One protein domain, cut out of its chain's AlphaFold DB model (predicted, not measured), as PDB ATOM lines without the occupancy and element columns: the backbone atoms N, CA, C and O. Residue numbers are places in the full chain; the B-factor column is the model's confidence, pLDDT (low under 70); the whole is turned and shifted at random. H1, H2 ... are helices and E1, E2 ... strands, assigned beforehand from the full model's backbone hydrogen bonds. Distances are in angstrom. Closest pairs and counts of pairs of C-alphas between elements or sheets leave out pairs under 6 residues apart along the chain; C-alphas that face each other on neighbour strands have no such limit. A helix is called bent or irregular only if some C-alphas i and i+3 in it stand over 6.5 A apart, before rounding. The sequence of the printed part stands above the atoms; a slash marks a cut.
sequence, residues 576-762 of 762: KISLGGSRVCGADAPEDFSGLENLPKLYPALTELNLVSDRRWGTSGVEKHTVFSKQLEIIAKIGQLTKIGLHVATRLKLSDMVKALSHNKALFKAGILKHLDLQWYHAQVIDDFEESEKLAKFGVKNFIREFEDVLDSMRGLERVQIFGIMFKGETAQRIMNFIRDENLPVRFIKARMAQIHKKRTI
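What this domain is: This is residues 576 to 762 of the 762 residues of an uncharacterized protein of Folsomia candida (UniProt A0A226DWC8). A twisted wall of six strands side by side has a layer of helices over one face, with H3, H4, H5 and H7 in it, and its other face is bare; H2 lies toward the E1 end and H8 by the E7 edge. Beyond that edge E5 and E7 turn sharply into a small ribbon of two strands, E6 and E8, and the last residues run on to make one end of the long axis. The printed part has 187 residues, with eight named helices and eight named strands in the order E1 H1 H2 E2 H3 E3 H4 H5 E4 H6 H7 E5 E6 H8 E7 E8. The large sheet runs E1 E2 E3 E4 E5 E7, all parallel, and the class is mixed, helices and strands. The whole is compact, with a radius of gyration of the C-alphas of 16.9 A, yet elongated, spanning 66 by 38 by 28 A.

Where its parts are: Start in the large sheet at C-alpha 576, at (220.038, 143.842, 313.125), where E1, residues 576 to 580, begins and runs 13.4 A. Beside it find E2, residues 608 to 612, then E3, 643 to 647, E4, 675 to 679, E5, 719 to 723, and E7, 746 to 749. Of the longer helices, H3, residues 625 to 638, runs 20.6 A from C-alpha 625 at (197.867, 132.047, 305.894); H7, 700 to 713, runs 19.8 A; H8, 729 to 741, runs 18.6 A. H4 is residues 654 to 663 and H2 residues 594 to 602; H2 is irregular, with C-alphas 597 and 600 7.2 A apart. H1, 582 to 585, H5, 666 to 669, and H6, 694 to 697, have four residues each. The small sheet is E6, 725 to 728, and E8, 752 to 754, which ends at C-alpha 754, (206.343, 110.315, 308.787).

How they stand to each other: Look first across the large sheet, twisted, with C-alphas up to 4.0 A off its best plane. N 579 and O 610 of E1 and E2 are 2.8 A apart, N 611 and O 645 of E2 and E3 2.8 A, N 646 and O 677 of E3 and E4 2.8 A, N 678 and O 721 of E4 and E5 2.8 A, and N 722 and O 747 of E5 and E7 2.9 A, each within hydrogen-bond range. Four strand-helix-strand units, parallel neighbour strands joined through helices, have right-handed crossovers: E1, H1 H2, E2; E2, H3, E3; E3, H4 H5, E4; and E4, H6 H7, E5. H1, H3 and H8 only graze this sheet. H3, the hub, touches H4 at Ser 629 and Ala 660, their closest C-alphas, 4.3 A apart, the same way at a shallow tilt of 33 degrees, only just short of steep. With residues 634 to 638 alone it touches H2, closest at Ile 638 and Glu 597, C-alphas 5.8 A apart. With residues 632 to 636 alone it only just touches H5, with 3 pairs of C-alphas within 8 A, closest at Ala 636 and Leu 667, 5.3 A. H4 touches H7 at a steep tilt of 51 degrees, closest at the C-alphas of Ser 662 and Val 710, 5.6 A. H7 touches H8, closest at the C-alphas of Glu 708 and Ile 735, 7.2 A. E5 runs on into E6 at 73 degrees and E7 into E8 at 82 degrees; in E6 and E8, parallel, N 754 and O 727 are 3.1 A apart. Every O i to N i+4 pair is within hydrogen-bond range in H4, H7 and H8, 9 of 10 in H3, but 1 of 5 in H2, where 5 of 6 O i to N i+3 pairs are; H1, H5 and H6 are too short for an O i to N i+4 pair.

The domain as a whole: The C-alphas farthest apart are those of Leu 602 and Ile 762, the chain's last residue, 65.9 A. The printed part has no cut. The long links are E2 to H3 and E4 to H6; residues 691 to 699, of which 694 to 697 belong to H6, stand free. Mean pLDDT of the printed part is 82.5, and it is under 70 in 46 residues: 582 to 592, 615 to 623, 682 to 683, 690 to 701 and 751 to 762.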
ATOM      1  N   LYS A 576     220.848 145.003 312.790       97.75
ATOM      2  CA  LYS A 576     220.038 143.842 313.125       97.75
ATOM      3  C   LYS A 576     218.955 144.211 314.117       97.75
ATOM      4  O   LYS A 576     219.261 144.687 315.210       97.75
ATOM      5  N   ILE A 577     217.723 143.879 313.762       96.44
ATOM      6  CA  ILE A 577     216.559 143.983 314.634       96.44
ATOM      7  C   ILE A 577     215.972 142.582 314.819       96.44
ATOM      8  O   ILE A 577     215.853 141.813 313.866       96.44
ATOM      9  N   SER A 578     215.656 142.218 316.059       95.44
ATOM     10  CA  SER A 578     214.915 140.995 316.378       95.44
ATOM     11  C   SER A 578     213.722 141.349 317.258       95.44
ATOM     12  O   SER A 578     213.908 141.769 318.393       95.44
ATOM     13  N   LEU A 579     212.509 141.211 316.741       92.94
ATOM     14  CA  LEU A 579     211.283 141.503 317.477       92.94
ATOM     15  C   LEU A 579     210.583 140.200 317.818       92.94
ATOM     16  O   LEU A 579     210.554 139.283 317.001       92.94
ATOM     17  N   GLY A 580     210.002 140.111 319.002       89.06
ATOM     18  CA  GLY A 580     209.158 138.992 319.363       89.06
ATOM     19  C   GLY A 580     208.082 139.331 320.377       89.06
ATOM     20  O   GLY A 580     208.136 140.365 321.042       89.06
ATOM     21  N   GLY A 581     207.089 138.453 320.444       81.06
ATOM     22  CA  GLY A 581     205.845 138.666 321.180       81.06
ATOM     23  C   GLY A 581     204.645 138.049 320.456       81.06
ATOM     24  O   GLY A 581     204.744 137.662 319.288       81.06
ATOM     25  N   SER A 582     203.511 137.941 321.143       67.38
ATOM     26  CA  SER A 582     202.227 137.521 320.579       67.38
ATOM     27  C   SER A 582     201.691 138.488 319.529       67.38
ATOM     28  O   SER A 582     201.140 138.024 318.535       67.38
ATOM     29  N   ARG A 583     201.902 139.803 319.666       69.12
ATOM     30  CA  ARG A 583     201.460 140.796 318.671       69.12
ATOM     31  C   ARG A 583     202.364 140.844 317.450       69.12
ATOM     32  O   ARG A 583     201.959 141.390 316.440       69.12
ATOM     33  N   VAL A 584     203.570 140.278 317.502       64.31
ATOM     34  CA  VAL A 584     204.494 140.306 316.355       64.31
ATOM     35  C   VAL A 584     204.197 139.174 315.366       64.31
ATOM     36  O   VAL A 584     204.342 139.348 314.158       64.31
ATOM     37  N   CYS A 585     203.785 138.002 315.853       55.69
ATOM     38  CA  CYS A 585     203.620 136.808 315.016       55.69
ATOM     39  C   CYS A 585     202.492 135.867 315.495       55.69
ATOM     40  O   CYS A 585     202.654 134.647 315.445       55.69
ATOM     41  N   GLY A 586     201.409 136.406 316.057       59.81
ATOM     42  CA  GLY A 586     200.241 135.644 316.517       59.81
ATOM     43  C   GLY A 586     198.979 135.935 315.701       59.81
ATOM     44  O   GLY A 586     198.967 136.821 314.855       59.81
ATOM     45  N   ALA A 587     197.893 135.206 315.979       59.97
ATOM     46  CA  ALA A 587     196.588 135.459 315.355       59.97
ATOM     47  C   ALA A 587     196.025 136.856 315.689       59.97
ATOM     48  O   ALA A 587     195.276 137.414 314.893       59.97
ATOM     49  N   ASP A 588     196.439 137.405 316.835       61.16
ATOM     50  CA  ASP A 588     196.104 138.752 317.307       61.16
ATOM     51  C   ASP A 588     197.140 139.801 316.884       61.16
ATOM     52  O   ASP A 588     197.097 140.942 317.350       61.16
ATOM     53  N   ALA A 589     198.116 139.425 316.049       64.44
ATOM     54  CA  ALA A 589     199.007 140.403 315.461       64.44
ATOM     55  C   ALA A 589     198.146 141.439 314.730       64.44
ATOM     56  O   ALA A 589     197.299 141.038 313.922       64.44
ATOM     57  N   PRO A 590     198.307 142.744 315.021       65.19
ATOM     58  CA  PRO A 590     197.559 143.753 314.308       65.19
ATOM     59  C   PRO A 590     197.807 143.520 312.825       65.19
ATOM     60  O   PRO A 590     198.943 143.341 312.382       65.19
ATOM     61  N   GLU A 591     196.727 143.504 312.046       65.25
ATOM     62  CA  GLU A 591     196.851 143.435 310.593       65.25
ATOM     63  C   GLU A 591     197.756 144.561 310.067       65.25
ATOM     64  O   GLU A 591     198.284 144.477 308.959       65.25
ATOM     65  N   ASP A 592     197.924 145.613 310.857       66.19
ATOM     66  CA  ASP A 592     198.709 146.784 310.563       66.19
ATOM     67  C   ASP A 592     200.122 146.719 311.177       66.19
ATOM     68  O   ASP A 592     200.392 147.261 312.246       66.19
ATOM     69  N   PHE A 593     201.056 146.066 310.476       73.00
ATOM     70  CA  PHE A 593     202.499 146.276 310.683       73.00
ATOM     71  C   PHE A 593     203.043 147.411 309.800       73.00
ATOM     72  O   PHE A 593     204.233 147.405 309.473       73.00
ATOM     73  N   SER A 594     202.224 148.391 309.390       77.56
ATOM     74  CA  SER A 594     202.685 149.507 308.540       77.56
ATOM     75  C   SER A 594     203.898 150.233 309.119       77.56
ATOM     76  O   SER A 594     204.748 150.720 308.376       77.56
ATOM     77  N   GLY A 595     204.059 150.224 310.446       83.19
ATOM     78  CA  GLY A 595     205.242 150.755 311.108       83.19
ATOM     79  C   GLY A 595     206.571 150.148 310.626       83.19
ATOM     80  O   GLY A 595     207.574 150.859 310.547       83.19
ATOM     81  N   LEU A 596     206.593 148.866 310.243       89.44
ATOM     82  CA  LEU A 596     207.806 148.202 309.752       89.44
ATOM     83  C   LEU A 596     208.244 148.710 308.370       89.44
ATOM     84  O   LEU A 596     209.433 148.667 308.054       89.44
ATOM     85  N   GLU A 597     207.324 149.249 307.564       90.00
ATOM     86  CA  GLU A 597     207.642 149.821 306.248       90.00
ATOM     87  C   GLU A 597     208.529 151.075 306.366       90.00
ATOM     88  O   GLU A 597     209.236 151.437 305.427       90.00
ATOM     89  N   ASN A 598     208.554 151.714 307.540       91.56
ATOM     90  CA  ASN A 598     209.397 152.878 307.813       91.56
ATOM     91  C   ASN A 598     210.822 152.519 308.264       91.56
ATOM     92  O   ASN A 598     211.668 153.412 308.350       91.56
ATOM     93  N   LEU A 599     211.132 151.240 308.518       94.06
ATOM     94  CA  LEU A 599     212.463 150.837 308.984       94.06
ATOM     95  C   LEU A 599     213.614 151.232 308.052       94.06
ATOM     96  O   LEU A 599     214.625 151.668 308.591       94.06
ATOM     97  N   PRO A 600     213.511 151.167 306.711       94.25
ATOM     98  CA  PRO A 600     214.578 151.649 305.828       94.25
ATOM     99  C   PRO A 600     214.903 153.132 306.026       94.25
ATOM    100  O   PRO A 600     216.062 153.533 305.962       94.25
ATOM    101  N   LYS A 601     213.876 153.951 306.292       94.31
ATOM    102  CA  LYS A 601     214.032 155.397 306.500       94.31
ATOM    103  C   LYS A 601     214.704 155.697 307.837       94.31
ATOM    104  O   LYS A 601     215.547 156.582 307.906       94.31
ATOM    105  N   LEU A 602     214.326 154.963 308.883       93.69
ATOM    106  CA  LEU A 602     214.865 155.139 310.235       93.69
ATOM    107  C   LEU A 602     216.256 154.503 310.390       93.69
ATOM    108  O   LEU A 602     217.137 155.050 311.048       93.69
ATOM    109  N   TYR A 603     216.464 153.352 309.755       96.12
ATOM    110  CA  TYR A 603     217.630 152.489 309.919       96.12
ATOM    111  C   TYR A 603     218.233 152.134 308.560       96.12
ATOM    112  O   TYR A 603     218.158 150.984 308.122       96.12
ATOM    113  N   PRO A 604     218.898 153.090 307.892       96.38
ATOM    114  CA  PRO A 604     219.489 152.853 306.576       96.38
ATOM    115  C   PRO A 604     220.557 151.745 306.587       96.38
ATOM    116  O   PRO A 604     220.810 151.128 305.559       96.38
ATOM    117  N   ALA A 605     221.159 151.433 307.742       97.19
ATOM    118  CA  ALA A 605     222.125 150.343 307.892       97.19
ATOM    119  C   ALA A 605     221.498 148.955 308.159       97.19
ATOM    120  O   ALA A 605     222.244 147.983 308.314       97.19
ATOM    121  N   LEU A 606     220.167 148.842 308.247       97.69
ATOM    122  CA  LEU A 606     219.476 147.603 308.608       97.69
ATOM    123  C   LEU A 606     219.620 146.550 307.509       97.69
ATOM    124  O   LEU A 606     219.094 146.714 306.412       97.69
ATOM    125  N   THR A 607     220.278 145.438 307.827       97.56
ATOM    126  CA  THR A 607     220.481 144.317 306.897       97.56
ATOM    127  C   THR A 607     219.830 143.021 307.371       97.56
ATOM    128  O   THR A 607     219.584 142.133 306.560       97.56
ATOM    129  N   GLU A 608     219.556 142.883 308.672       98.00
ATOM    130  CA  GLU A 608     218.946 141.683 309.250       98.00
ATOM    131  C   GLU A 608     217.669 142.012 310.031       98.00
ATOM    132  O   GLU A 608     217.695 142.815 310.968       98.00
ATOM    133  N   LEU A 609     216.579 141.307 309.725       96.69
ATOM    134  CA  LEU A 609     215.334 141.363 310.490       96.69
ATOM    135  C   LEU A 609     214.937 139.957 310.941       96.69
ATOM    136  O   LEU A 609     214.846 139.045 310.120       96.69
ATOM    137  N   ASN A 610     214.691 139.782 312.240       95.81
ATOM    138  CA  ASN A 610     214.117 138.553 312.782       95.81
ATOM    139  C   ASN A 610     212.791 138.854 313.482       95.81
ATOM    140  O   ASN A 610     212.743 139.725 314.346       95.81
ATOM    141  N   LEU A 611     211.739 138.118 313.146       92.81
ATOM    142  CA  LEU A 611     210.445 138.175 313.821       92.81
ATOM    143  C   LEU A 611     210.206 136.844 314.539       92.81
ATOM    144  O   LEU A 611     210.383 135.778 313.945       92.81
ATOM    145  N   VAL A 612     209.869 136.898 315.827       90.19
ATOM    146  CA  VAL A 612     209.789 135.731 316.710       90.19
ATOM    147  C   VAL A 612     208.472 135.680 317.476       90.19
ATOM    148  O   VAL A 612     208.228 136.438 318.405       90.19
ATOM    149  N   SER A 613     207.643 134.704 317.139       83.56
ATOM    150  CA  SER A 613     206.434 134.341 317.870       83.56
ATOM    151  C   SER A 613     206.796 133.601 319.166       83.56
ATOM    152  O   SER A 613     207.526 132.604 319.132       83.56
ATOM    153  N   ASP A 614     206.288 134.056 320.317       74.69
ATOM    154  CA  ASP A 614     206.416 133.315 321.581       74.69
ATOM    155  C   ASP A 614     205.254 132.320 321.733       74.69
ATOM    156  O   ASP A 614     204.078 132.675 321.722       74.69
ATOM    157  N   ARG A 615     205.604 131.047 321.935       67.44
ATOM    158  CA  ARG A 615     204.679 129.922 322.132       67.44
ATOM    159  C   ARG A 615     203.783 130.070 323.364       67.44
ATOM    160  O   ARG A 615     202.727 129.443 323.422       67.44
ATOM    161  N   ARG A 616     204.216 130.820 324.381       63.31
ATOM    162  CA  ARG A 616     203.532 130.864 325.685       63.31
ATOM    163  C   ARG A 616     202.126 131.456 325.642       63.31
ATOM    164  O   ARG A 616     201.388 131.259 326.598       63.31
ATOM    165  N   TRP A 617     201.734 132.091 324.540       52.00
ATOM    166  CA  TRP A 617     200.428 132.733 324.403       52.00
ATOM    167  C   TRP A 617     199.286 131.816 323.959       52.00
ATOM    168  O   TRP A 617     198.171 132.289 323.805       52.00
ATOM    169  N   GLY A 618     199.516 130.503 323.839       47.97
ATOM    170  CA  GLY A 618     198.498 129.486 324.143       47.97
ATOM    171  C   GLY A 618     197.210 129.446 323.313       47.97
ATOM    172  O   GLY A 618     196.405 128.543 323.535       47.97
ATOM    173  N   THR A 619     196.984 130.326 322.341       53.12
ATOM    174  CA  THR A 619     195.799 130.214 321.497       53.12
ATOM    175  C   THR A 619     196.019 129.048 320.546       53.12
ATOM    176  O   THR A 619     196.848 129.109 319.640       53.12
ATOM    177  N   SER A 620     195.262 127.972 320.738       57.28
ATOM    178  CA  SER A 620     195.183 126.790 319.868       57.28
ATOM    179  C   SER A 620     194.695 127.093 318.441       57.28
ATOM    180  O   SER A 620     194.448 126.168 317.665       57.28
ATOM    181  N   GLY A 621     194.567 128.373 318.081       63.69
ATOM    182  CA  GLY A 621     194.198 128.830 316.757       63.69
ATOM    183  C   GLY A 621     195.215 128.393 315.708       63.69
ATOM    184  O   GLY A 621     196.429 128.529 315.873       63.69
ATOM    185  N   VAL A 622     194.696 127.856 314.609       64.25
ATOM    186  CA  VAL A 622     195.444 127.740 313.359       64.25
ATOM    187  C   VAL A 622     195.659 129.164 312.860       64.25
ATOM    188  O   VAL A 622     194.685 129.888 312.643       64.25
ATOM    189  N   GLU A 623     196.915 129.585 312.719       65.25
ATOM    190  CA  GLU A 623     197.197 130.893 312.133       65.25
ATOM    191  C   GLU A 623     196.707 130.892 310.685       65.25
ATOM    192  O   GLU A 623     196.947 129.948 309.927       65.25
ATOM    193  N   LYS A 624     195.969 131.936 310.303       73.50
ATOM    194  CA  LYS A 624     195.493 132.078 308.928       73.50
ATOM    195  C   LYS A 624     196.693 132.407 308.040       73.50
ATOM    196  O   LYS A 624     197.460 133.311 308.363       73.50
ATOM    197  N   HIS A 625     196.817 131.746 306.885       77.88
ATOM    198  CA  HIS A 625     197.867 132.047 305.894       77.88
ATOM    199  C   HIS A 625     197.938 133.530 305.516       77.88
ATOM    200  O   HIS A 625     198.991 134.006 305.108       77.88
ATOM    201  N   THR A 626     196.826 134.258 305.642       82.50
ATOM    202  CA  THR A 626     196.741 135.692 305.370       82.50
ATOM    203  C   THR A 626     197.674 136.507 306.264       82.50
ATOM    204  O   THR A 626     198.311 137.425 305.763       82.50
ATOM    205  N   VAL A 627     197.826 136.144 307.545       82.62
ATOM    206  CA  VAL A 627     198.710 136.850 308.491       82.62
ATOM    207  C   VAL A 627     200.170 136.652 308.089       82.62
ATOM    208  O   VAL A 627     200.884 137.625 307.847       82.62
ATOM    209  N   PHE A 628     200.585 135.398 307.899       85.88
ATOM    210  CA  PHE A 628     201.941 135.068 307.458       85.88
ATOM    211  C   PHE A 628     202.275 135.667 306.079       85.88
ATOM    212  O   PHE A 628     203.360 136.207 305.868       85.88
ATOM    213  N   SER A 629     201.323 135.642 305.139       89.31
ATOM    214  CA  SER A 629     201.474 136.261 303.816       89.31
ATOM    215  C   SER A 629     201.653 137.776 303.907       89.31
ATOM    216  O   SER A 629     202.498 138.323 303.201       89.31
ATOM    217  N   LYS A 630     200.893 138.451 304.778       88.25
ATOM    218  CA  LYS A 630     200.977 139.902 304.979       88.25
ATOM    219  C   LYS A 630     202.289 140.313 305.650       88.25
ATOM    220  O   LYS A 630     202.889 141.308 305.262       88.25
ATOM    221  N   GLN A 631     202.785 139.519 306.602       87.50
ATOM    222  CA  GLN A 631     204.108 139.731 307.201       87.50
ATOM    223  C   GLN A 631     205.213 139.684 306.143       87.50
ATOM    224  O   GLN A 631     206.064 140.568 306.104       87.50
ATOM    225  N   LEU A 632     205.190 138.681 305.260       91.88
ATOM    226  CA  LEU A 632     206.153 138.577 304.162       91.88
ATOM    227  C   LEU A 632     206.067 139.768 303.198       91.88
ATOM    228  O   LEU A 632     207.109 140.274 302.786       91.88
ATOM    229  N   GLU A 633     204.858 140.237 302.888       92.44
ATOM    230  CA  GLU A 633     204.641 141.398 302.016       92.44
ATOM    231  C   GLU A 633     205.272 142.661 302.613       92.44
ATOM    232  O   GLU A 633     206.021 143.375 301.945       92.44
ATOM    233  N   ILE A 634     205.031 142.909 303.901       90.56
ATOM    234  CA  ILE A 634     205.573 144.066 304.620       90.56
ATOM    235  C   ILE A 634     207.099 143.992 304.692       90.56
ATOM    236  O   ILE A 634     207.784 144.986 304.457       90.56
ATOM    237  N   ILE A 635     207.656 142.804 304.933       92.62
ATOM    238  CA  ILE A 635     209.107 142.594 304.928       92.62
ATOM    239  C   ILE A 635     209.698 142.829 303.531       92.62
ATOM    240  O   ILE A 635     210.783 143.400 303.421       92.62
ATOM    241  N   ALA A 636     208.993 142.447 302.462       91.81
ATOM    242  CA  ALA A 636     209.434 142.692 301.091       91.81
ATOM    243  C   ALA A 636     209.543 144.187 300.769       91.81
ATOM    244  O   ALA A 636     210.476 144.589 300.072       91.81
ATOM    245  N   LYS A 637     208.666 145.025 301.336       93.06
ATOM    246  CA  LYS A 637     208.710 146.487 301.162       93.06
ATOM    247  C   LYS A 637     209.933 147.153 301.803       93.06
ATOM    248  O   LYS A 637     210.291 148.252 301.398       93.06
ATOM    249  N   ILE A 638     210.610 146.496 302.753       93.88
ATOM    250  CA  ILE A 638     211.838 147.026 303.377       93.88
ATOM    251  C   ILE A 638     212.986 147.085 302.352       93.88
ATOM    252  O   ILE A 638     213.826 147.977 302.417       93.88
ATOM    253  N   GLY A 639     213.031 146.158 301.388       92.31
ATOM    254  CA  GLY A 639     213.908 146.205 300.207       92.31
ATOM    255  C   GLY A 639     215.414 145.989 300.436       92.31
ATOM    256  O   GLY A 639     216.066 145.411 299.579       92.31
ATOM    257  N   GLN A 640     215.982 146.388 301.579       95.06
ATOM    258  CA  GLN A 640     217.435 146.372 301.849       95.06
ATOM    259  C   GLN A 640     217.932 145.185 302.703       95.06
ATOM    260  O   GLN A 640     219.109 145.112 303.060       95.06
ATOM    261  N   LEU A 641     217.046 144.254 303.067       96.88
ATOM    262  CA  LEU A 641     217.382 143.140 303.958       96.88
ATOM    263  C   LEU A 641     218.179 142.057 303.230       96.88
ATOM    264  O   LEU A 641     217.707 141.458 302.267       96.88
ATOM    265  N   THR A 642     219.359 141.730 303.756       97.44
ATOM    266  CA  THR A 642     220.166 140.595 303.290       97.44
ATOM    267  C   THR A 642     219.821 139.306 304.029       97.44
ATOM    268  O   THR A 642     220.082 138.212 303.521       97.44
ATOM    269  N   LYS A 643     219.203 139.408 305.212       97.94
ATOM    270  CA  LYS A 643     218.768 138.260 306.006       97.94
ATOM    271  C   LYS A 643     217.405 138.476 306.651       97.94
ATOM    272  O   LYS A 643     217.191 139.466 307.352       97.94
ATOM    273  N   ILE A 644     216.535 137.484 306.493       97.25
ATOM    274  CA  ILE A 644     215.223 137.416 307.135       97.25
ATOM    275  C   ILE A 644     215.142 136.143 307.974       97.25
ATOM    276  O   ILE A 644     215.420 135.049 307.479       97.25
ATOM    277  N   GLY A 645     214.756 136.289 309.240       96.25
ATOM    278  CA  GLY A 645     214.427 135.185 310.138       96.25
ATOM    279  C   GLY A 645     212.972 135.261 310.589       96.25
ATOM    280  O   GLY A 645     212.583 136.234 311.223       96.25
ATOM    281  N   LEU A 646     212.164 134.243 310.310       93.69
ATOM    282  CA  LEU A 646     210.783 134.150 310.788       93.69
ATOM    283  C   LEU A 646     210.645 132.929 311.677       93.69
ATOM    284  O   LEU A 646     210.845 131.799 311.237       93.69
ATOM    285  N   HIS A 647     210.312 133.154 312.939       91.12
ATOM    286  CA  HIS A 647     210.163 132.109 313.934       91.12
ATOM    287  C   HIS A 647     208.698 132.068 314.357       91.12
ATOM    288  O   HIS A 647     208.254 132.883 315.155       91.12
ATOM    289  N   VAL A 648     207.935 131.136 313.800       86.69
ATOM    290  CA  VAL A 648     206.478 131.076 313.945       86.69
ATOM    291  C   VAL A 648     206.114 129.988 314.958       86.69
ATOM    292  O   VAL A 648     206.595 128.855 314.886       86.69
ATOM    293  N   ALA A 649     205.291 130.326 315.951       83.06
ATOM    294  CA  ALA A 649     204.935 129.414 317.041       83.06
ATOM    295  C   ALA A 649     203.597 128.697 316.819       83.06
ATOM    296  O   ALA A 649     203.288 127.751 317.549       83.06
ATOM    297  N   THR A 650     202.822 129.121 315.825       81.12
ATOM    298  CA  THR A 650     201.493 128.605 315.491       81.12
ATOM    299  C   THR A 650     201.572 127.446 314.496       81.12
ATOM    300  O   THR A 650     202.546 127.280 313.751       81.12
ATOM    301  N   ARG A 651     200.540 126.594 314.496       82.94
ATOM    302  CA  ARG A 651     200.414 125.521 313.502       82.94
ATOM    303  C   ARG A 651     199.962 126.125 312.186       82.94
ATOM    304  O   ARG A 651     198.918 126.767 312.136       82.94
ATOM    305  N   LEU A 652     200.729 125.846 311.139       85.62
ATOM    306  CA  LEU A 652     200.430 126.241 309.773       85.62
ATOM    307  C   LEU A 652     200.309 124.977 308.923       85.62
ATOM    308  O   LEU A 652     201.098 124.041 309.074       85.62
ATOM    309  N   LYS A 653     199.314 124.918 308.042       90.00
ATOM    310  CA  LYS A 653     199.254 123.849 307.042       90.00
ATOM    311  C   LYS A 653     200.359 124.063 306.015       90.00
ATOM    312  O   LYS A 653     200.707 125.204 305.708       90.00
ATOM    313  N   LEU A 654     200.903 122.982 305.461       90.25
ATOM    314  CA  LEU A 654     201.907 123.101 304.407       90.25
ATOM    315  C   LEU A 654     201.332 123.849 303.196       90.25
ATOM    316  O   LEU A 654     202.015 124.695 302.621       90.25
ATOM    317  N   SER A 655     200.055 123.617 302.876       89.06
ATOM    318  CA  SER A 655     199.344 124.347 301.823       89.06
ATOM    319  C   SER A 655     199.289 125.863 302.043       89.06
ATOM    320  O   SER A 655     199.574 126.643 301.134       89.06
ATOM    321  N   ASP A 656     198.985 126.275 303.266       90.25
ATOM    322  CA  ASP A 656     198.912 127.671 303.694       90.25
ATOM    323  C   ASP A 656     200.288 128.360 303.652       90.25
ATOM    324  O   ASP A 656     200.412 129.485 303.163       90.25
ATOM    325  N   MET A 657     201.339 127.662 304.094       92.62
ATOM    326  CA  MET A 657     202.718 128.152 304.037       92.62
ATOM    327  C   MET A 657     203.169 128.421 302.597       92.62
ATOM    328  O   MET A 657     203.704 129.488 302.306       92.62
ATOM    329  N   VAL A 658     202.957 127.466 301.687       92.81
ATOM    330  CA  VAL A 658     203.381 127.607 300.285       92.81
ATOM    331  C   VAL A 658     202.616 128.720 299.594       92.81
ATOM    332  O   VAL A 658     203.245 129.505 298.897       92.81
ATOM    333  N   LYS A 659     201.303 128.848 299.818       91.88
ATOM    334  CA  LYS A 659     200.520 129.960 299.258       91.88
ATOM    335  C   LYS A 659     201.069 131.313 299.697       91.88
ATOM    336  O   LYS A 659     201.288 132.184 298.863       91.88
ATOM    337  N   ALA A 660     201.353 131.476 300.988       92.19
ATOM    338  CA  ALA A 660     201.934 132.710 301.508       92.19
ATOM    339  C   ALA A 660     203.305 133.025 300.885       92.19
ATOM    340  O   ALA A 660     203.567 134.169 300.518       92.19
ATOM    341  N   LEU A 661     204.167 132.019 300.704       94.62
ATOM    342  CA  LEU A 661     205.449 132.188 300.010       94.62
ATOM    343  C   LEU A 661     205.258 132.480 298.510       94.62
ATOM    344  O   LEU A 661     205.984 133.294 297.947       94.62
ATOM    345  N   SER A 662     204.266 131.855 297.876       94.19
ATOM    346  CA  SER A 662     203.920 132.015 296.461       94.19
ATOM    347  C   SER A 662     203.467 133.438 296.144       94.19
ATOM    348  O   SER A 662     203.967 134.041 295.194       94.19
ATOM    349  N   HIS A 663     202.622 134.027 296.995       94.00
ATOM    350  CA  HIS A 663     202.216 135.432 296.885       94.00
ATOM    351  C   HIS A 663     203.387 136.413 297.044       94.00
ATOM    352  O   HIS A 663     203.326 137.527 296.538       94.00
ATOM    353  N   ASN A 664     204.470 135.989 297.699       94.81
ATOM    354  CA  ASN A 664     205.618 136.831 298.022       94.81
ATOM    355  C   ASN A 664     206.893 136.448 297.253       94.81
ATOM    356  O   ASN A 664     207.996 136.782 297.678       94.81
ATOM    357  N   LYS A 665     206.779 135.797 296.084       94.81
ATOM    358  CA  LYS A 665     207.933 135.382 295.256       94.81
ATOM    359  C   LYS A 665     208.886 136.521 294.885       94.81
ATOM    360  O   LYS A 665     210.079 136.285 294.696       94.81
ATOM    361  N   ALA A 666     208.381 137.752 294.785       92.94
ATOM    362  CA  ALA A 666     209.198 138.932 294.508       92.94
ATOM    363  C   ALA A 666     210.303 139.142 295.561       92.94
ATOM    364  O   ALA A 666     211.406 139.560 295.205       92.94
ATOM    365  N   LEU A 667     210.048 138.756 296.819       93.44
ATOM    366  CA  LEU A 667     211.014 138.816 297.918       93.44
ATOM    367  C   LEU A 667     212.296 138.027 297.611       93.44
ATOM    368  O   LEU A 667     213.386 138.429 298.012       93.44
ATOM    369  N   PHE A 668     212.176 136.912 296.889       92.38
ATOM    370  CA  PHE A 668     213.290 136.007 296.603       92.38
ATOM    371  C   PHE A 668     214.036 136.370 295.311       92.38
ATOM    372  O   PHE A 668     215.207 136.030 295.159       92.38
ATOM    373  N   LYS A 669     213.384 137.102 294.396       87.81
ATOM    374  CA  LYS A 669     213.941 137.480 293.086       87.81
ATOM    375  C   LYS A 669     214.753 138.776 293.102       87.81
ATOM    376  O   LYS A 669     215.531 139.002 292.182       87.81
ATOM    377  N   ALA A 670     214.601 139.612 294.128       78.12
ATOM    378  CA  ALA A 670     215.221 140.937 294.190       78.12
ATOM    379  C   ALA A 670     216.764 140.926 294.292       78.12
ATOM    380  O   ALA A 670     217.382 141.983 294.208       78.12
ATOM    381  N   GLY A 671     217.401 139.768 294.509       85.50
ATOM    382  CA  GLY A 671     218.864 139.610 294.566       85.50
ATOM    383  C   GLY A 671     219.551 140.213 295.802       85.50
ATOM    384  O   GLY A 671     220.717 139.920 296.055       85.50
ATOM    385  N   ILE A 672     218.842 141.027 296.589       92.88
ATOM    386  CA  ILE A 672     219.354 141.641 297.824       92.88
ATOM    387  C   ILE A 672     219.315 140.644 298.988       92.88
ATOM    388  O   ILE A 672     220.271 140.548 299.765       92.88
ATOM    389  N   LEU A 673     218.227 139.876 299.096       97.12
ATOM    390  CA  LEU A 673     218.091 138.839 300.110       97.12
ATOM    391  C   LEU A 673     219.087 137.708 299.826       97.12
ATOM    392  O   LEU A 673     219.118 137.156 298.733       97.12
ATOM    393  N   LYS A 674     219.884 137.338 300.830       97.12
ATOM    394  CA  LYS A 674     220.869 136.246 300.754       97.12
ATOM    395  C   LYS A 674     220.485 135.064 301.630       97.12
ATOM    396  O   LYS A 674     220.782 133.916 301.297       97.12
ATOM    397  N   HIS A 675     219.845 135.336 302.765       97.94
ATOM    398  CA  HIS A 675     219.535 134.329 303.771       97.94
ATOM    399  C   HIS A 675     218.073 134.391 304.205       97.94
ATOM    400  O   HIS A 675     217.601 135.428 304.670       97.94
ATOM    401  N   LEU A 676     217.390 133.252 304.127       97.06
ATOM    402  CA  LEU A 676     216.031 133.078 304.631       97.06
ATOM    403  C   LEU A 676     216.006 131.939 305.652       97.06
ATOM    404  O   LEU A 676     216.252 130.785 305.305       97.06
ATOM    405  N   ASP A 677     215.700 132.260 306.904       96.81
ATOM    406  CA  ASP A 677     215.571 131.287 307.985       96.81
ATOM    407  C   ASP A 677     214.098 131.249 308.442       96.81
ATOM    408  O   ASP A 677     213.612 132.187 309.062       96.81
ATOM    409  N   LEU A 678     213.375 130.166 308.154       94.81
ATOM    410  CA  LEU A 678     211.995 129.945 308.599       94.81
ATOM    411  C   LEU A 678     211.980 128.845 309.666       94.81
ATOM    412  O   LEU A 678     212.448 127.733 309.415       94.81
ATOM    413  N   GLN A 679     211.479 129.121 310.869       92.44
ATOM    414  CA  GLN A 679     211.559 128.188 311.991       92.44
ATOM    415  C   GLN A 679     210.238 128.023 312.732       92.44
ATOM    416  O   GLN A 679     209.719 128.967 313.312       92.44
ATOM    417  N   TRP A 680     209.763 126.780 312.816       88.69
ATOM    418  CA  TRP A 680     208.618 126.406 313.638       88.69
ATOM    419  C   TRP A 680     209.057 125.473 314.778       88.69
ATOM    420  O   TRP A 680     209.294 124.279 314.588       88.69
ATOM    421  N   TYR A 681     209.245 126.017 315.985       71.31
ATOM    422  CA  TYR A 681     209.929 125.302 317.079       71.31
ATOM    423  C   TYR A 681     209.120 124.176 317.730       71.31
ATOM    424  O   TYR A 681     209.707 123.272 318.326       71.31
ATOM    425  N   HIS A 682     207.791 124.217 317.629       68.19
ATOM    426  CA  HIS A 682     206.902 123.297 318.350       68.19
ATOM    427  C   HIS A 682     205.557 123.067 317.673       68.19
ATOM    428  O   HIS A 682     204.976 121.990 317.809       68.19
ATOM    429  N   ALA A 683     205.056 124.068 316.960       61.81
ATOM    430  CA  ALA A 683     204.019 123.848 315.987       61.81
ATOM    431  C   ALA A 683     204.661 123.214 314.761       61.81
ATOM    432  O   ALA A 683     205.667 123.692 314.266       61.81
ATOM    433  N   GLN A 684     204.156 122.073 314.332       75.81
ATOM    434  CA  GLN A 684     204.662 121.456 313.120       75.81
ATOM    435  C   GLN A 684     203.922 122.079 311.946       75.81
ATOM    436  O   GLN A 684     202.706 122.264 312.030       75.81
ATOM    437  N   VAL A 685     204.640 122.379 310.865       77.06
ATOM    438  CA  VAL A 685     203.976 122.560 309.575       77.06
ATOM    439  C   VAL A 685     203.518 121.173 309.152       77.06
ATOM    440  O   VAL A 685     204.350 120.298 308.894       77.06
ATOM    441  N   ILE A 686     202.208 120.942 309.212       83.75
ATOM    442  CA  ILE A 686     201.619 119.631 308.944       83.75
ATOM    443  C   ILE A 686     201.378 119.531 307.446       83.75
ATOM    444  O   ILE A 686     200.688 120.371 306.870       83.75
ATOM    445  N   ASP A 687     201.937 118.489 306.839       84.62
ATOM    446  CA  ASP A 687     201.571 118.067 305.496       84.62
ATOM    447  C   ASP A 687     200.098 117.623 305.477       84.62
ATOM    448  O   ASP A 687     199.722 116.567 306.006       84.62
ATOM    449  N   ASP A 688     199.264 118.501 304.924       84.44
ATOM    450  CA  ASP A 688     197.823 118.353 304.777       84.44
ATOM    451  C   ASP A 688     197.417 117.810 303.394       84.44
ATOM    452  O   ASP A 688     196.221 117.729 303.091       84.44
ATOM    453  N   PHE A 689     198.380 117.387 302.562       74.44
ATOM    454  CA  PHE A 689     198.078 116.849 301.232       74.44
ATOM    455  C   PHE A 689     197.445 115.465 301.276       74.44
ATOM    456  O   PHE A 689     196.663 115.142 300.393       74.44
ATOM    457  N   GLU A 690     197.724 114.672 302.309       66.88
ATOM    458  CA  GLU A 690     197.225 113.292 302.400       66.88
ATOM    459  C   GLU A 690     195.908 113.143 303.151       66.88
ATOM    460  O   GLU A 690     195.138 112.235 302.865       66.88
ATOM    461  N   GLU A 691     195.630 114.031 304.106       64.12
ATOM    462  CA  GLU A 691     194.419 113.956 304.939       64.12
ATOM    463  C   GLU A 691     193.167 114.443 304.212       64.12
ATOM    464  O   GLU A 691     192.053 114.308 304.710       64.12
ATOM    465  N   SER A 692     193.332 115.023 303.029       55.81
ATOM    466  CA  SER A 692     192.221 115.533 302.264       55.81
ATOM    467  C   SER A 692     191.962 114.621 301.066       55.81
ATOM    468  O   SER A 692     192.741 114.566 300.122       55.81
ATOM    469  N   GLU A 693     190.781 113.998 301.017       54.06
ATOM    470  CA  GLU A 693     190.194 113.407 299.791       54.06
ATOM    471  C   GLU A 693     190.148 114.413 298.606       54.06
ATOM    472  O   GLU A 693     189.863 114.078 297.457       54.06
ATOM    473  N   LYS A 694     190.516 115.674 298.868       51.62
ATOM    474  CA  LYS A 694     190.900 116.714 297.908       51.62
ATOM    475  C   LYS A 694     192.066 116.332 296.988       51.62
ATOM    476  O   LYS A 694     192.210 116.993 295.960       51.62
ATOM    477  N   LEU A 695     192.831 115.277 297.286       51.84
ATOM    478  CA  LEU A 695     193.825 114.682 296.382       51.84
ATOM    479  C   LEU A 695     193.261 114.447 294.969       51.84
ATOM    480  O   LEU A 695     193.918 114.773 293.979       51.84
ATOM    481  N   ALA A 696     192.012 113.973 294.885       51.41
ATOM    482  CA  ALA A 696     191.298 113.748 293.628       51.41
ATOM    483  C   ALA A 696     190.526 114.986 293.129       51.41
ATOM    484  O   ALA A 696     190.383 115.178 291.925       51.41
ATOM    485  N   LYS A 697     190.043 115.848 294.037       46.53
ATOM    486  CA  LYS A 697     189.119 116.952 293.707       46.53
ATOM    487  C   LYS A 697     189.802 118.275 293.320       46.53
ATOM    488  O   LYS A 697     189.193 119.075 292.623       46.53
ATOM    489  N   PHE A 698     191.044 118.518 293.756       48.16
ATOM    490  CA  PHE A 698     191.748 119.802 293.562       48.16
ATOM    491  C   PHE A 698     193.048 119.710 292.747       48.16
ATOM    492  O   PHE A 698     193.738 120.714 292.592       48.16
ATOM    493  N   GLY A 699     193.388 118.538 292.202       52.62
ATOM    494  CA  GLY A 699     194.549 118.387 291.324       52.62
ATOM    495  C   GLY A 699     195.874 118.717 292.019       52.62
ATOM    496  O   GLY A 699     196.518 119.714 291.703       52.62
ATOM    497  N   VAL A 700     196.335 117.840 292.917       53.38
ATOM    498  CA  VAL A 700     197.608 117.964 293.673       53.38
ATOM    499  C   VAL A 700     198.839 118.219 292.792       53.38
ATOM    500  O   VAL A 700     199.825 118.793 293.257       53.38
ATOM    501  N   LYS A 701     198.766 117.902 291.492       60.47
ATOM    502  CA  LYS A 701     199.777 118.311 290.506       60.47
ATOM    503  C   LYS A 701     200.040 119.818 290.526       60.47
ATOM    504  O   LYS A 701     201.194 120.198 290.383       60.47
ATOM    505  N   ASN A 702     199.022 120.652 290.726       74.75
ATOM    506  CA  ASN A 702     199.178 122.103 290.693       74.75
ATOM    507  C   ASN A 702     199.830 122.633 291.967       74.75
ATOM    508  O   ASN A 702     200.704 123.482 291.875       74.75
ATOM    509  N   PHE A 703     199.483 122.083 293.134       81.00
ATOM    510  CA  PHE A 703     200.079 122.541 294.384       81.00
ATOM    511  C   PHE A 703     201.548 122.128 294.519       81.00
ATOM    512  O   PHE A 703     202.382 122.947 294.883       81.00
ATOM    513  N   ILE A 704     201.898 120.867 294.228       86.44
ATOM    514  CA  ILE A 704     203.311 120.464 294.316       86.44
ATOM    515  C   ILE A 704     204.143 121.275 293.321       86.44
ATOM    516  O   ILE A 704     205.225 121.722 293.678       86.44
ATOM    517  N   ARG A 705     203.603 121.543 292.123       90.50
ATOM    518  CA  ARG A 705     204.227 122.468 291.169       90.50
ATOM    519  C   ARG A 705     204.344 123.884 291.719       90.50
ATOM    520  O   ARG A 705     205.356 124.523 291.492       90.50
ATOM    521  N   GLU A 706     203.346 124.373 292.449       92.00
ATOM    522  CA  GLU A 706     203.417 125.676 293.112       92.00
ATOM    523  C   GLU A 706     204.514 125.704 294.183       92.00
ATOM    524  O   GLU A 706     205.242 126.691 294.281       92.00
ATOM    525  N   PHE A 707     204.690 124.622 294.947       94.31
ATOM    526  CA  PHE A 707     205.786 124.524 295.908       94.31
ATOM    527  C   PHE A 707     207.147 124.430 295.205       94.31
ATOM    528  O   PHE A 707     208.079 125.126 295.595       94.31
ATOM    529  N   GLU A 708     207.261 123.630 294.144       95.50
ATOM    530  CA  GLU A 708     208.449 123.571 293.280       95.50
ATOM    531  C   GLU A 708     208.787 124.965 292.717       95.50
ATOM    532  O   GLU A 708     209.931 125.394 292.816       95.50
ATOM    533  N   ASP A 709     207.794 125.726 292.248       95.94
ATOM    534  CA  ASP A 709     207.956 127.097 291.739       95.94
ATOM    535  C   ASP A 709     208.368 128.096 292.839       95.94
ATOM    536  O   ASP A 709     209.209 128.970 292.629       95.94
ATOM    537  N   VAL A 710     207.833 127.957 294.060       96.06
ATOM    538  CA  VAL A 710     208.314 128.719 295.228       96.06
ATOM    539  C   VAL A 710     209.780 128.396 295.517       96.06
ATOM    540  O   VAL A 710     210.575 129.311 295.725       96.06
ATOM    541  N   LEU A 711     210.162 127.120 295.522       96.88
ATOM    542  CA  LEU A 711     211.536 126.701 295.797       96.88
ATOM    543  C   LEU A 711     212.500 127.157 294.695       96.88
ATOM    544  O   LEU A 711     213.596 127.618 295.006       96.88
ATOM    545  N   ASP A 712     212.092 127.092 293.428       97.06
ATOM    546  CA  ASP A 712     212.885 127.588 292.302       97.06
ATOM    547  C   ASP A 712     213.092 129.105 292.380       97.06
ATOM    548  O   ASP A 712     214.200 129.600 292.177       97.06
ATOM    549  N   SER A 713     212.076 129.857 292.819       96.88
ATOM    550  CA  SER A 713     212.225 131.300 293.040       96.88
ATOM    551  C   SER A 713     213.269 131.659 294.110       96.88
ATOM    552  O   SER A 713     213.774 132.779 294.114       96.88
ATOM    553  N   MET A 714     213.646 130.710 294.978       97.56
ATOM    554  CA  MET A 714     214.695 130.860 295.994       97.56
ATOM    555  C   MET A 714     216.104 130.511 295.487       97.56
ATOM    556  O   MET A 714     217.062 130.592 296.258       97.56
ATOM    557  N   ARG A 715     216.269 130.139 294.211       96.94
ATOM    558  CA  ARG A 715     217.555 129.736 293.609       96.94
ATOM    559  C   ARG A 715     218.653 130.798 293.738       96.94
ATOM    560  O   ARG A 715     219.818 130.441 293.858       96.94
ATOM    561  N   GLY A 716     218.285 132.080 293.737       95.44
ATOM    562  CA  GLY A 716     219.225 133.198 293.888       95.44
ATOM    563  C   GLY A 716     219.743 133.422 295.314       95.44
ATOM    564  O   GLY A 716     220.651 134.228 295.505       95.44
ATOM    565  N   LEU A 717     219.186 132.737 296.319       97.19
ATOM    566  CA  LEU A 717     219.588 132.900 297.716       97.19
ATOM    567  C   LEU A 717     220.866 132.100 298.014       97.19
ATOM    568  O   LEU A 717     221.066 130.998 297.517       97.19
ATOM    569  N   GLU A 718     221.722 132.604 298.901       96.81
ATOM    570  CA  GLU A 718     222.911 131.860 299.344       96.81
ATOM    571  C   GLU A 718     222.532 130.720 300.301       96.81
ATOM    572  O   GLU A 718     223.204 129.688 300.374       96.81
ATOM    573  N   ARG A 719     221.464 130.911 301.087       97.25
ATOM    574  CA  ARG A 719     221.017 129.926 302.073       97.25
ATOM    575  C   ARG A 719     219.541 130.074 302.413       97.25
ATOM    576  O   ARG A 719     219.115 131.133 302.866       97.25
ATOM    577  N   VAL A 720     218.811 128.965 302.354       97.50
ATOM    578  CA  VAL A 720     217.450 128.854 302.886       97.50
ATOM    579  C   VAL A 720     217.397 127.730 303.913       97.50
ATOM    580  O   VAL A 720     217.725 126.581 303.619       97.50
ATOM    581  N   GLN A 721     216.996 128.048 305.141       96.75
ATOM    582  CA  GLN A 721     216.798 127.069 306.206       96.75
ATOM    583  C   GLN A 721     215.334 127.044 306.606       96.75
ATOM    584  O   GLN A 721     214.782 128.068 306.986       96.75
ATOM    585  N   ILE A 722     214.720 125.865 306.557       95.38
ATOM    586  CA  ILE A 722     213.325 125.686 306.946       95.38
ATOM    587  C   ILE A 722     213.256 124.610 308.029       95.38
ATOM    588  O   ILE A 722     213.653 123.465 307.818       95.38
ATOM    589  N   PHE A 723     212.790 124.969 309.218       93.00
ATOM    590  CA  PHE A 723     212.771 124.099 310.390       93.00
ATOM    591  C   PHE A 723     211.343 123.775 310.819       93.00
ATOM    592  O   PHE A 723     210.518 124.671 310.921       93.00
ATOM    593  N   GLY A 724     211.074 122.515 311.171       88.94
ATOM    594  CA  GLY A 724     209.794 122.130 311.782       88.94
ATOM    595  C   GLY A 724     208.703 121.675 310.806       88.94
ATOM    596  O   GLY A 724     207.546 121.556 311.208       88.94
ATOM    597  N   ILE A 725     209.054 121.363 309.553       89.94
ATOM    598  CA  ILE A 725     208.126 120.699 308.626       89.94
ATOM    599  C   ILE A 725     208.023 119.207 308.944       89.94
ATOM    600  O   ILE A 725     209.030 118.508 309.091       89.94
ATOM    601  N   MET A 726     206.792 118.707 309.013       87.75
ATOM    602  CA  MET A 726     206.494 117.282 308.975       87.75
ATOM    603  C   MET A 726     205.998 116.901 307.593       87.75
ATOM    604  O   MET A 726     204.820 117.071 307.294       87.75
ATOM    605  N   PHE A 727     206.893 116.357 306.779       86.44
ATOM    606  CA  PHE A 727     206.502 115.796 305.498       86.44
ATOM    607  C   PHE A 727     205.902 114.403 305.673       86.44
ATOM    608  O   PHE A 727     206.368 113.611 306.507       86.44
ATOM    609  N   LYS A 728     204.930 114.076 304.822       84.81
ATOM    610  CA  LYS A 728     204.402 112.723 304.681       84.81
ATOM    611  C   LYS A 728     204.715 112.191 303.275       84.81
ATOM    612  O   LYS A 728     204.717 112.928 302.291       84.81
ATOM    613  N   GLY A 729     205.076 110.910 303.208       84.69
ATOM    614  CA  GLY A 729     204.990 110.127 301.974       84.69
ATOM    615  C   GLY A 729     205.729 110.634 300.746       84.69
ATOM    616  O   GLY A 729     206.907 110.998 300.787       84.69
ATOM    617  N   GLU A 730     205.007 110.590 299.627       84.56
ATOM    618  CA  GLU A 730     205.501 110.919 298.291       84.56
ATOM    619  C   GLU A 730     205.834 112.411 298.155       84.56
ATOM    620  O   GLU A 730     206.783 112.754 297.447       84.56
ATOM    621  N   THR A 731     205.143 113.292 298.890       85.44
ATOM    622  CA  THR A 731     205.447 114.732 298.942       85.44
ATOM    623  C   THR A 731     206.875 114.965 299.429       85.44
ATOM    624  O   THR A 731     207.640 115.683 298.783       85.44
ATOM    625  N   ALA A 732     207.268 114.309 300.528       89.19
ATOM    626  CA  ALA A 732     208.618 114.407 301.088       89.19
ATOM    627  C   ALA A 732     209.678 114.028 300.049       89.19
ATOM    628  O   ALA A 732     210.631 114.769 299.806       89.19
ATOM    629  N   GLN A 733     209.494 112.859 299.431       89.38
ATOM    630  CA  GLN A 733     210.419 112.301 298.452       89.38
ATOM    631  C   GLN A 733     210.559 113.236 297.249       89.38
ATOM    632  O   GLN A 733     211.677 113.520 296.819       89.38
ATOM    633  N   ARG A 734     209.432 113.734 296.728       91.44
ATOM    634  CA  ARG A 734     209.399 114.597 295.550       91.44
ATOM    635  C   ARG A 734     210.086 115.934 295.799       91.44
ATOM    636  O   ARG A 734     210.970 116.288 295.029       91.44
ATOM    637  N   ILE A 735     209.758 116.625 296.889       93.69
ATOM    638  CA  ILE A 735     210.371 117.919 297.220       93.69
ATOM    639  C   ILE A 735     211.876 117.774 297.494       93.69
ATOM    640  O   ILE A 735     212.672 118.593 297.040       93.69
ATOM    641  N   MET A 736     212.295 116.711 298.188       94.44
ATOM    642  CA  MET A 736     213.718 116.463 298.450       94.44
ATOM    643  C   MET A 736     214.499 116.104 297.182       94.44
ATOM    644  O   MET A 736     215.646 116.527 297.041       94.44
ATOM    645  N   ASN A 737     213.897 115.332 296.270       94.81
ATOM    646  CA  ASN A 737     214.486 115.058 294.961       94.81
ATOM    647  C   ASN A 737     214.600 116.349 294.151       94.81
ATOM    648  O   ASN A 737     215.694 116.651 293.703       94.81
ATOM    649  N   PHE A 738     213.535 117.152 294.071       96.31
ATOM    650  CA  PHE A 738     213.549 118.429 293.360       96.31
ATOM    651  C   PHE A 738     214.669 119.356 293.856       96.31
ATOM    652  O   PHE A 738     215.483 119.804 293.062       96.31
ATOM    653  N   ILE A 739     214.800 119.559 295.174       96.62
ATOM    654  CA  ILE A 739     215.884 120.376 295.754       96.62
ATOM    655  C   ILE A 739     217.271 119.855 295.367       96.62
ATOM    656  O   ILE A 739     218.169 120.650 295.093       96.62
ATOM    657  N   ARG A 740     217.467 118.532 295.371       96.75
ATOM    658  CA  ARG A 740     218.745 117.909 295.010       96.75
ATOM    659  C   ARG A 740     219.030 118.046 293.517       96.75
ATOM    660  O   ARG A 740     220.140 118.422 293.159       96.75
ATOM    661  N   ASP A 741     218.054 117.704 292.686       97.38
ATOM    662  CA  ASP A 741     218.197 117.604 291.236       97.38
ATOM    663  C   ASP A 741     218.381 119.007 290.624       97.38
ATOM    664  O   ASP A 741     219.211 119.190 289.740       97.38
ATOM    665  N   GLU A 742     217.723 120.019 291.196       97.62
ATOM    666  CA  GLU A 742     217.865 121.431 290.820       97.62
ATOM    667  C   GLU A 742     218.996 122.170 291.558       97.62
ATOM    668  O   GLU A 742     219.226 123.356 291.306       97.62
ATOM    669  N   ASN A 743     219.710 121.495 292.470       97.06
ATOM    670  CA  ASN A 743     220.778 122.056 293.308       97.06
ATOM    671  C   ASN A 743     220.368 123.348 294.052       97.06
ATOM    672  O   ASN A 743     221.093 124.347 294.063       97.06
ATOM    673  N   LEU A 744     219.182 123.343 294.665       97.19
ATOM    674  CA  LEU A 744     218.637 124.514 295.355       97.19
ATOM    675  C   LEU A 744     219.310 124.736 296.725       97.19
ATOM    676  O   LEU A 744     219.608 123.770 297.437       97.19
ATOM    677  N   PRO A 745     219.470 125.996 297.180       96.81
ATOM    678  CA  PRO A 745     220.119 126.354 298.450       96.81
ATOM    679  C   PRO A 745     219.242 126.076 299.690       96.81
ATOM    680  O   PRO A 745     219.428 126.687 300.747       96.81
ATOM    681  N   VAL A 746     218.271 125.166 299.582       97.19
ATOM    682  CA  VAL A 746     217.237 124.907 300.587       97.19
ATOM    683  C   VAL A 746     217.610 123.713 301.455       97.19
ATOM    684  O   VAL A 746     217.925 122.626 300.973       97.19
ATOM    685  N   ARG A 747     217.552 123.895 302.776       95.56
ATOM    686  CA  ARG A 747     217.782 122.838 303.763       95.56
ATOM    687  C   ARG A 747     216.625 122.754 304.743       95.56
ATOM    688  O   ARG A 747     216.387 123.684 305.513       95.56
ATOM    689  N   PHE A 748     215.983 121.591 304.789       92.50
ATOM    690  CA  PHE A 748     215.037 121.277 305.852       92.50
ATOM    691  C   PHE A 748     215.766 120.746 307.088       92.50
ATOM    692  O   PHE A 748     216.459 119.729 307.034       92.50
ATOM    693  N   ILE A 749     215.616 121.427 308.223       86.56
ATOM    694  CA  ILE A 749     216.284 121.082 309.482       86.56
ATOM    695  C   ILE A 749     215.269 120.438 310.430       86.56
ATOM    696  O   ILE A 749     214.190 120.974 310.668       86.56
ATOM    697  N   LYS A 750     215.629 119.272 310.988       78.25
ATOM    698  CA  LYS A 750     214.748 118.436 311.827       78.25
ATOM    699  C   LYS A 750     213.402 118.091 311.164       78.25
ATOM    700  O   LYS A 750     212.413 117.891 311.868       78.25
ATOM    701  N   ALA A 751     213.374 117.970 309.834       68.81
ATOM    702  CA  ALA A 751     212.217 117.414 309.146       68.81
ATOM    703  C   ALA A 751     211.980 115.980 309.629       68.81
ATOM    704  O   ALA A 751     212.871 115.129 309.555       68.81
ATOM    705  N   ARG A 752     210.785 115.715 310.156       69.19
ATOM    706  CA  ARG A 752     210.351 114.346 310.434       69.19
ATOM    707  C   ARG A 752     209.667 113.833 309.179       69.19
ATOM    708  O   ARG A 752     208.652 114.389 308.778       69.19
ATOM    709  N   MET A 753     210.227 112.789 308.574       65.12
ATOM    710  CA  MET A 753     209.505 112.008 307.575       65.12
ATOM    711  C   MET A 753     208.600 111.041 308.327       65.12
ATOM    712  O   MET A 753     209.085 110.091 308.949       65.12
ATOM    713  N   ALA A 754     207.298 111.307 308.328       57.69
ATOM    714  CA  ALA A 754     206.343 110.315 308.787       57.69
ATOM    715  C   ALA A 754     206.324 109.186 307.747       57.69
ATOM    716  O   ALA A 754     205.951 109.397 306.593       57.69
ATOM    717  N   GLN A 755     206.784 107.994 308.133       50.91
ATOM    718  CA  GLN A 755     206.661 106.819 307.279       50.91
ATOM    719  C   GLN A 755     205.186 106.444 307.183       50.91
ATOM    720  O   GLN A 755     204.611 105.918 308.137       50.91
ATOM    721  N   ILE A 756     204.575 106.703 306.031       48.22
ATOM    722  CA  ILE A 756     203.218 106.242 305.757       48.22
ATOM    723  C   ILE A 756     203.264 104.740 305.647       48.22
ATOM    724  O   ILE A 756     203.879 104.174 304.743       48.22
ATOM    725  N   HIS A 757     202.582 104.091 306.571       46.56
ATOM    726  CA  HIS A 757     202.243 102.699 306.397       46.56
ATOM    727  C   HIS A 757     201.072 102.685 305.417       46.56
ATOM    728  O   HIS A 757     199.945 103.002 305.797       46.56
ATOM    729  N   LYS A 758     201.335 102.374 304.137       43.62
ATOM    730  CA  LYS A 758     200.272 101.976 303.205       43.62
ATOM    731  C   LYS A 758     199.605 100.754 303.839       43.62
ATOM    732  O   LYS A 758     200.131  99.649 303.725       43.62
ATOM    733  N   LYS A 759     198.476 100.941 304.534       42.50
ATOM    734  CA  LYS A 759     197.540  99.844 304.785       42.50
ATOM    735  C   LYS A 759     197.162  99.341 303.393       42.50
ATOM    736  O   LYS A 759     196.458 100.030 302.664       42.50
ATOM    737  N   ARG A 760     197.731  98.207 302.974       35.16
ATOM    738  CA  ARG A 760     197.224  97.463 301.822       35.16
ATOM    739  C   ARG A 760     195.834  96.994 302.230       35.16
ATOM    740  O   ARG A 760     195.720  96.022 302.966       35.16
ATOM    741  N   THR A 761     194.813  97.735 301.828       36.03
ATOM    742  CA  THR A 761     193.453  97.213 301.765       36.03
ATOM    743  C   THR A 761     193.492  96.110 300.710       36.03
ATOM    744  O   THR A 761     193.785  96.394 299.547       36.03
ATOM    745  N   ILE A 762     193.363  94.860 301.157       35.38
ATOM    746  CA  ILE A 762     193.081  93.702 300.302       35.38
ATOM    747  C   ILE A 762     191.568  93.586 300.223       35.38
ATOM    748  O   ILE A 762     190.943  93.729 301.300       35.38
TER     749      ILE A 762